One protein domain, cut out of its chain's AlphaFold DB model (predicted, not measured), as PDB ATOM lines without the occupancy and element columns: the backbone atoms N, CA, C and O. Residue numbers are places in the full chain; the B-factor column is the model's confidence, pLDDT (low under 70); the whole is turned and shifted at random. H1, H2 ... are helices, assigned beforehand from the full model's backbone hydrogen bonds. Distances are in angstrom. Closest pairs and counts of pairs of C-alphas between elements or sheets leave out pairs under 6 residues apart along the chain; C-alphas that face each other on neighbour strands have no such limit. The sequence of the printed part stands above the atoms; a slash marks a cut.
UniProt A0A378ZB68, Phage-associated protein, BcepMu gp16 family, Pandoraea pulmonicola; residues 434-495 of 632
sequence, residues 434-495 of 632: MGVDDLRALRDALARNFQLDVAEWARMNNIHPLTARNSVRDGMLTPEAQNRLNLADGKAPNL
ATOM      1  N   MET A 434     103.344 143.368 153.660       87.81
ATOM      2  CA  MET A 434     103.441 143.104 152.223       87.81
ATOM      3  C   MET A 434     104.525 143.983 151.579       87.81
ATOM      4  O   MET A 434     104.350 145.207 151.444       87.81
ATOM      5  N   GLY A 435     105.620 143.344 151.175       90.81
ATOM      6  CA  GLY A 435     106.743 143.950 150.468       90.81
ATOM      7  C   GLY A 435     106.476 144.187 148.980       90.81
ATOM      8  O   GLY A 435     105.388 143.930 148.461       90.81
ATOM      9  N   VAL A 436     107.486 144.707 148.281       91.31
ATOM     10  CA  VAL A 436     107.448 144.898 146.818       91.31
ATOM     11  C   VAL A 436     107.443 143.548 146.101       91.31
ATOM     12  O   VAL A 436     106.660 143.363 145.174       91.31
ATOM     13  N   ASP A 437     108.254 142.594 146.557       91.69
ATOM     14  CA  ASP A 437     108.326 141.266 145.939       91.69
ATOM     15  C   ASP A 437     107.017 140.495 146.102       91.69
ATOM     16  O   ASP A 437     106.555 139.866 145.156       91.69
ATOM     17  N   ASP A 438     106.351 140.644 147.249       94.12
ATOM     18  CA  ASP A 438     105.009 140.102 147.471       94.12
ATOM     19  C   ASP A 438     103.982 140.712 146.508       94.12
ATOM     20  O   ASP A 438     103.146 140.006 145.955       94.12
ATOM     21  N   LEU A 439     104.038 142.030 146.276       94.31
ATOM     22  CA  LEU A 439     103.174 142.687 145.293       94.31
ATOM     23  C   LEU A 439     103.457 142.196 143.869       94.31
ATOM     24  O   LEU A 439     102.523 142.067 143.078       94.31
ATOM     25  N   ARG A 440     104.724 141.913 143.542       93.81
ATOM     26  CA  ARG A 440     105.127 141.379 142.237       93.81
ATOM     27  C   ARG A 440     104.609 139.950 142.069       93.81
ATOM     28  O   ARG A 440     103.947 139.668 141.077       93.81
ATOM     29  N   ALA A 441     104.785 139.103 143.082       94.50
ATOM     30  CA  ALA A 441     104.238 137.751 143.116       94.50
ATOM     31  C   ALA A 441     102.702 137.743 143.033       94.50
ATOM     32  O   ALA A 441     102.130 136.924 142.318       94.50
ATOM     33  N   LEU A 442     102.026 138.686 143.699       95.88
ATOM     34  CA  LEU A 442     100.572 138.843 143.621       95.88
ATOM     35  C   LEU A 442     100.118 139.252 142.215       95.88
ATOM     36  O   LEU A 442      99.153 138.691 141.703       95.88
ATOM     37  N   ARG A 443     100.814 140.199 141.572       95.06
ATOM     38  CA  ARG A 443     100.554 140.586 140.176       95.06
ATOM     39  C   ARG A 443     100.676 139.383 139.246       95.06
ATOM     40  O   ARG A 443      99.798 139.160 138.420       95.06
ATOM     41  N   ASP A 444     101.756 138.627 139.387       94.12
ATOM     42  CA  ASP A 444     102.052 137.497 138.515       94.12
ATOM     43  C   ASP A 444     101.057 136.345 138.753       94.12
ATOM     44  O   ASP A 444     100.637 135.686 137.803       94.12
ATOM     45  N   ALA A 445     100.601 136.144 139.995       94.31
ATOM     46  CA  ALA A 445      99.540 135.193 140.326       94.31
ATOM     47  C   ALA A 445      98.182 135.602 139.728       94.31
ATOM     48  O   ALA A 445      97.504 134.764 139.139       94.31
ATOM     49  N   LEU A 446      97.812 136.885 139.811       94.12
ATOM     50  CA  LEU A 446      96.585 137.415 139.199       94.12
ATOM     51  C   LEU A 446      96.615 137.339 137.668       94.12
ATOM     52  O   LEU A 446      95.596 137.058 137.047       94.12
ATOM     53  N   ALA A 447      97.784 137.545 137.055       92.06
ATOM     54  CA  ALA A 447      97.960 137.403 135.611       92.06
ATOM     55  C   ALA A 447      97.771 135.951 135.136       92.06
ATOM     56  O   ALA A 447      97.324 135.729 134.014       92.06
ATOM     57  N   ARG A 448      98.099 134.964 135.983       93.06
ATOM     58  CA  ARG A 448      97.880 133.535 135.702       93.06
ATOM     59  C   ARG A 448      96.450 133.091 135.999       93.06
ATOM     60  O   ARG A 448      95.929 132.233 135.297       93.06
ATOM     61  N   ASN A 449      95.832 133.645 137.039       92.62
ATOM     62  CA  ASN A 449      94.471 133.322 137.447       92.62
ATOM     63  C   ASN A 449      93.719 134.590 137.873       92.62
ATOM     64  O   ASN A 449      93.876 135.078 138.992       92.62
ATOM     65  N   PHE A 450      92.839 135.083 137.000       87.50
ATOM     66  CA  PHE A 450      92.033 136.274 137.279       87.50
ATOM     67  C   PHE A 450      91.010 136.070 138.416       87.50
ATOM     68  O   PHE A 450      90.524 137.050 138.982       87.50
ATOM     69  N   GLN A 451      90.696 134.814 138.764       89.50
ATOM     70  CA  GLN A 451      89.810 134.423 139.868       89.50
ATOM     71  C   GLN A 451      90.579 133.963 141.115       89.50
ATOM     72  O   GLN A 451      90.018 133.274 141.962       89.50
ATOM     73  N   LEU A 452      91.865 134.311 141.237       92.31
ATOM     74  CA  LEU A 452      92.687 133.962 142.394       92.31
ATOM     75  C   LEU A 452      91.973 134.304 143.715       92.31
ATOM     76  O   LEU A 452      91.625 135.466 143.949       92.31
ATOM     77  N   ASP A 453      91.839 133.325 144.619       93.06
ATOM     78  CA  ASP A 453      91.478 133.613 146.007       93.06
ATOM     79  C   ASP A 453      92.653 134.336 146.680       93.06
ATOM     80  O   ASP A 453      93.603 133.748 147.200       93.06
ATOM     81  N   VAL A 454      92.579 135.666 146.667       92.94
ATOM     82  CA  VAL A 454      93.590 136.553 147.246       92.94
ATOM     83  C   VAL A 454      93.778 136.297 148.747       92.94
ATOM     84  O   VAL A 454      94.870 136.521 149.270       92.94
ATOM     85  N   ALA A 455      92.746 135.841 149.464       89.38
ATOM     86  CA  ALA A 455      92.840 135.572 150.896       89.38
ATOM     87  C   ALA A 455      93.576 134.260 151.183       89.38
ATOM     88  O   ALA A 455      94.321 134.179 152.162       89.38
ATOM     89  N   GLU A 456      93.377 133.237 150.358       88.50
ATOM     90  CA  GLU A 456      94.165 132.005 150.406       88.50
ATOM     91  C   GLU A 456      95.615 132.256 149.988       88.50
ATOM     92  O   GLU A 456      96.530 131.951 150.754       88.50
ATOM     93  N   TRP A 457      95.825 132.939 148.860       94.00
ATOM     94  CA  TRP A 457      97.157 133.320 148.397       94.00
ATOM     95  C   TRP A 457      97.933 134.092 149.475       94.00
ATOM     96  O   TRP A 457      99.099 133.805 149.745       94.00
ATOM     97  N   ALA A 458      97.280 135.040 150.155       91.50
ATOM     98  CA  ALA A 458      97.902 135.804 151.229       91.50
ATOM     99  C   ALA A 458      98.285 134.923 152.425       91.50
ATOM    100  O   ALA A 458      99.380 135.080 152.961       91.50
ATOM    101  N   ARG A 459      97.427 133.970 152.816       86.12
ATOM    102  CA  ARG A 459      97.726 133.014 153.893       86.12
ATOM    103  C   ARG A 459      98.948 132.161 153.562       86.12
ATOM    104  O   ARG A 459      99.839 132.071 154.399       86.12
ATOM    105  N   MET A 460      99.032 131.625 152.343       87.25
ATOM    106  CA  MET A 460     100.184 130.825 151.894       87.25
ATOM    107  C   MET A 460     101.495 131.623 151.915       87.25
ATOM    108  O   MET A 460     102.549 131.077 152.220       87.25
ATOM    109  N   ASN A 461     101.427 132.928 151.642       85.81
ATOM    110  CA  ASN A 461     102.591 133.815 151.627       85.81
ATOM    111  C   ASN A 461     102.853 134.514 152.975       85.81
ATOM    112  O   ASN A 461     103.685 135.418 153.049       85.81
ATOM    113  N   ASN A 462     102.159 134.118 154.051       86.31
ATOM    114  CA  ASN A 462     102.231 134.757 155.369       86.31
ATOM    115  C   ASN A 462     101.976 136.274 155.322       86.31
ATOM    116  O   ASN A 462     102.588 137.046 156.054       86.31
ATOM    117  N   ILE A 463     101.055 136.727 154.476       88.94
ATOM    118  CA  ILE A 463     100.627 138.123 154.369       88.94
ATOM    119  C   ILE A 463      99.206 138.244 154.896       88.94
ATOM    120  O   ILE A 463      98.362 137.374 154.694       88.94
ATOM    121  N   HIS A 464      98.909 139.357 155.562       88.19
ATOM    122  CA  HIS A 464      97.569 139.574 156.089       88.19
ATOM    123  C   HIS A 464      96.533 139.603 154.939       88.19
ATOM    124  O   HIS A 464      96.642 140.469 154.061       88.19
ATOM    125  N   PRO A 465      95.483 138.752 154.953       88.44
ATOM    126  CA  PRO A 465      94.514 138.649 153.856       88.44
ATOM    127  C   PRO A 465      93.853 139.975 153.494       88.44
ATOM    128  O   PRO A 465      93.686 140.301 152.323       88.44
ATOM    129  N   LEU A 466      93.539 140.797 154.502       87.00
ATOM    130  CA  LEU A 466      92.985 142.134 154.279       87.00
ATOM    131  C   LEU A 466      93.950 143.054 153.514       87.00
ATOM    132  O   LEU A 466      93.507 143.848 152.694       87.00
ATOM    133  N   THR A 467      95.257 142.956 153.766       88.19
ATOM    134  CA  THR A 467      96.265 143.770 153.076       88.19
ATOM    135  C   THR A 467      96.359 143.369 151.613       88.19
ATOM    136  O   THR A 467      96.343 144.241 150.749       88.19
ATOM    137  N   ALA A 468      96.377 142.065 151.325       91.06
ATOM    138  CA  ALA A 468      96.367 141.571 149.954       91.06
ATOM    139  C   ALA A 468      95.070 141.936 149.229       91.06
ATOM    140  O   ALA A 468      95.115 142.509 148.145       91.06
ATOM    141  N   ARG A 469      93.914 141.737 149.871       90.69
ATOM    142  CA  ARG A 469      92.611 142.115 149.315       90.69
ATOM    143  C   ARG A 469      92.492 143.617 149.060       90.69
ATOM    144  O   ARG A 469      91.875 144.011 148.087       90.69
ATOM    145  N   ASN A 470      93.096 144.466 149.889       89.75
ATOM    146  CA  ASN A 470      93.112 145.913 149.653       89.75
ATOM    147  C   ASN A 470      94.002 146.319 148.470       89.75
ATOM    148  O   ASN A 470      93.806 147.401 147.915       89.75
ATOM    149  N   SER A 471      94.971 145.479 148.105       91.00
ATOM    150  CA  SER A 471      95.851 145.690 146.958       91.00
ATOM    151  C   SER A 471      95.236 145.207 145.646       91.00
ATOM    152  O   SER A 471      95.743 145.603 144.600       91.00
ATOM    153  N   VAL A 472      94.151 144.423 145.682       91.31
ATOM    154  CA  VAL A 472      93.489 143.832 144.508       91.31
ATOM    155  C   VAL A 472      92.057 144.339 144.381       91.31
ATOM    156  O   VAL A 472      91.321 144.442 145.358       91.31
ATOM    157  N   ARG A 473      91.632 144.641 143.161       86.19
ATOM    158  CA  ARG A 473      90.252 144.973 142.845       86.19
ATOM    159  C   ARG A 473      89.909 144.441 141.462       86.19
ATOM    160  O   ARG A 473      90.683 144.635 140.534       86.19
ATOM    161  N   ASP A 474      88.755 143.786 141.355       88.00
ATOM    162  CA  ASP A 474      88.224 143.260 140.094       88.00
ATOM    163  C   ASP A 474      89.253 142.377 139.347       88.00
ATOM    164  O   ASP A 474      89.441 142.488 138.142       88.00
ATOM    165  N   GLY A 475      89.977 141.533 140.099       87.81
ATOM    166  CA  GLY A 475      90.995 140.616 139.564       87.81
ATOM    167  C   GLY A 475      92.338 141.261 139.191       87.81
ATOM    168  O   GLY A 475      93.224 140.572 138.701       87.81
ATOM    169  N   MET A 476      92.531 142.562 139.433       90.25
ATOM    170  CA  MET A 476      93.773 143.277 139.106       90.25
ATOM    171  C   MET A 476      94.348 144.030 140.303       90.25
ATOM    172  O   MET A 476      93.649 144.325 141.273       90.25
ATOM    173  N   LEU A 477      95.635 144.382 140.244       91.31
ATOM    174  CA  LEU A 477      96.212 145.279 141.242       91.31
ATOM    175  C   LEU A 477      95.530 146.652 141.195       91.31
ATOM    176  O   LEU A 477      95.299 147.230 140.135       91.31
ATOM    177  N   THR A 478      95.249 147.204 142.372       89.75
ATOM    178  CA  THR A 478      94.777 148.584 142.514       89.75
ATOM    179  C   THR A 478      95.813 149.570 141.962       89.75
ATOM    180  O   THR A 478      97.015 149.294 142.044       89.75
ATOM    181  N   PRO A 479      95.397 150.755 141.471       84.81
ATOM    182  CA  PRO A 479      96.329 151.775 140.990       84.81
ATOM    183  C   PRO A 479      97.408 152.134 142.017       84.81
ATOM    184  O   PRO A 479      98.556 152.366 141.654       84.81
ATOM    185  N   GLU A 480      97.077 152.128 143.310       84.75
ATOM    186  CA  GLU A 480      98.041 152.376 144.382       84.75
ATOM    187  C   GLU A 480      99.067 151.245 144.544       84.75
ATOM    188  O   GLU A 480     100.260 151.521 144.681       84.75
ATOM    189  N   ALA A 481      98.631 149.983 144.504       89.50
ATOM    190  CA  ALA A 481      99.527 148.828 144.552       89.50
ATOM    191  C   ALA A 481     100.431 148.767 143.310       89.50
ATOM    192  O   ALA A 481     101.639 148.570 143.434       89.50
ATOM    193  N   GLN A 482      99.871 149.033 142.127       89.75
ATOM    194  CA  GLN A 482     100.624 149.097 140.879       89.75
ATOM    195  C   GLN A 482     101.621 150.263 140.870       89.75
ATOM    196  O   GLN A 482     102.752 150.103 140.423       89.75
ATOM    197  N   ASN A 483     101.252 151.426 141.414       85.88
ATOM    198  CA  ASN A 483     102.161 152.566 141.530       85.88
ATOM    199  C   ASN A 483     103.348 152.274 142.460       85.88
ATOM    200  O   ASN A 483     104.460 152.711 142.181       85.88
ATOM    201  N   ARG A 484     103.134 151.514 143.546       86.50
ATOM    202  CA  ARG A 484     104.225 151.049 144.423       86.50
ATOM    203  C   ARG A 484     105.202 150.140 143.677       86.50
ATOM    204  O   ARG A 484     106.404 150.292 143.866       86.50
ATOM    205  N   LEU A 485     104.695 149.237 142.835       89.94
ATOM    206  CA  LEU A 485     105.534 148.401 141.974       89.94
ATOM    207  C   LEU A 485     106.297 149.235 140.948       89.94
ATOM    208  O   LEU A 485     107.504 149.090 140.837       89.94
ATOM    209  N   ASN A 486     105.619 150.151 140.256       84.94
ATOM    210  CA  ASN A 486     106.255 151.017 139.266       84.94
ATOM    211  C   ASN A 486     107.402 151.828 139.879       84.94
ATOM    212  O   ASN A 486     108.484 151.851 139.308       84.94
ATOM    213  N   LEU A 487     107.192 152.425 141.057       86.31
ATOM    214  CA  LEU A 487     108.232 153.171 141.765       86.31
ATOM    215  C   LEU A 487     109.444 152.286 142.100       86.31
ATOM    216  O   LEU A 487     110.582 152.715 141.938       86.31
ATOM    217  N   ALA A 488     109.200 151.055 142.558       86.12
ATOM    218  CA  ALA A 488     110.265 150.109 142.879       86.12
ATOM    219  C   ALA A 488     110.996 149.590 141.630       86.12
ATOM    220  O   ALA A 488     112.194 149.336 141.685       86.12
ATOM    221  N   ASP A 489     110.294 149.486 140.502       84.75
ATOM    222  CA  ASP A 489     110.850 149.128 139.196       84.75
ATOM    223  C   ASP A 489     111.496 150.344 138.479       84.75
ATOM    224  O   ASP A 489     111.850 150.249 137.305       84.75
ATOM    225  N   GLY A 490     111.609 151.509 139.138       82.19
ATOM    226  CA  GLY A 490     112.188 152.734 138.563       82.19
ATOM    227  C   GLY A 490     111.329 153.411 137.485       82.19
ATOM    228  O   GLY A 490     111.795 154.312 136.790       82.19
ATOM    229  N   LYS A 491     110.070 152.996 137.329       83.00
ATOM    230  CA  LYS A 491     109.108 153.583 136.389       83.00
ATOM    231  C   LYS A 491     108.475 154.837 136.986       83.00
ATOM    232  O   LYS A 491     108.319 154.966 138.201       83.00
ATOM    233  N   ALA A 492     108.052 155.750 136.113       72.44
ATOM    234  CA  ALA A 492     107.340 156.949 136.533       72.44
ATOM    235  C   ALA A 492     106.079 156.581 137.348       72.44
ATOM    236  O   ALA A 492     105.375 155.624 136.998       72.44
ATOM    237  N   PRO A 493     105.780 157.311 138.438       73.12
ATOM    238  CA  PRO A 493     104.565 157.080 139.196       73.12
ATOM    239  C   PRO A 493     103.344 157.386 138.322       73.12
ATOM    240  O   PRO A 493     103.231 158.464 137.746       73.12
ATOM    241  N   ASN A 494     102.404 156.445 138.263       73.75
ATOM    242  CA  ASN A 494     101.142 156.598 137.534       73.75
ATOM    243  C   ASN A 494     100.146 157.501 138.279       73.75
ATOM    244  O   ASN A 494      99.161 157.948 137.696       73.75
ATOM    245  N   LEU A 495     100.365 157.738 139.577       81.06
ATOM    246  CA  LEU A 495      99.510 158.612 140.375       81.06
ATOM    247  C   LEU A 495     100.010 160.054 140.309       81.06
ATOM    248  O   LEU A 495     101.121 160.351 140.755       81.06
TER     249      LEU A 495
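This is residues 434 to 495 of the 632 residues of the protein "Phage-associated protein, BcepMu gp16 family" of Pandoraea pulmonicola (UniProt A0A378ZB68). The longest helix, H1, has H4 packed steeply on its first residues towards one end of the domain, while H2 and H3 pack on each other towards the other end, near H1. The 62 printed residues hold four named helices, H1 to H4 in chain order, and no named strand: all helix. The whole is compact, radius of gyration of the C-alphas 10.9 A, and only just elongated, spanning 31 by 21 by 18 A.

Start at H1, residues 436 to 448; its residues 436 to 440 alone touch H4, residues 479 to 488, closest C-alphas Val 436 and Leu 485, 6.3 A, at a steep tilt of 57 degrees, opposite ways. H2, residues 454 to 460, touches H3, residues 465 to 471, closest C-alphas Ala 455 and Pro 465, 4.6 A. In these four helices every O i to N i+4 pair is within hydrogen-bond range.

Find C-alpha 436 at (107.448, 144.898, 146.818); H1 runs 18.6 A from there. H4 runs 14.2 A to C-alpha 488 at (110.265, 150.109, 142.879).

The farthest C-alphas, Glu 456 and Ala 492, are 31.4 A apart. The printed part has no cut, no link is long, and no printed residue is under 70 in pLDDT.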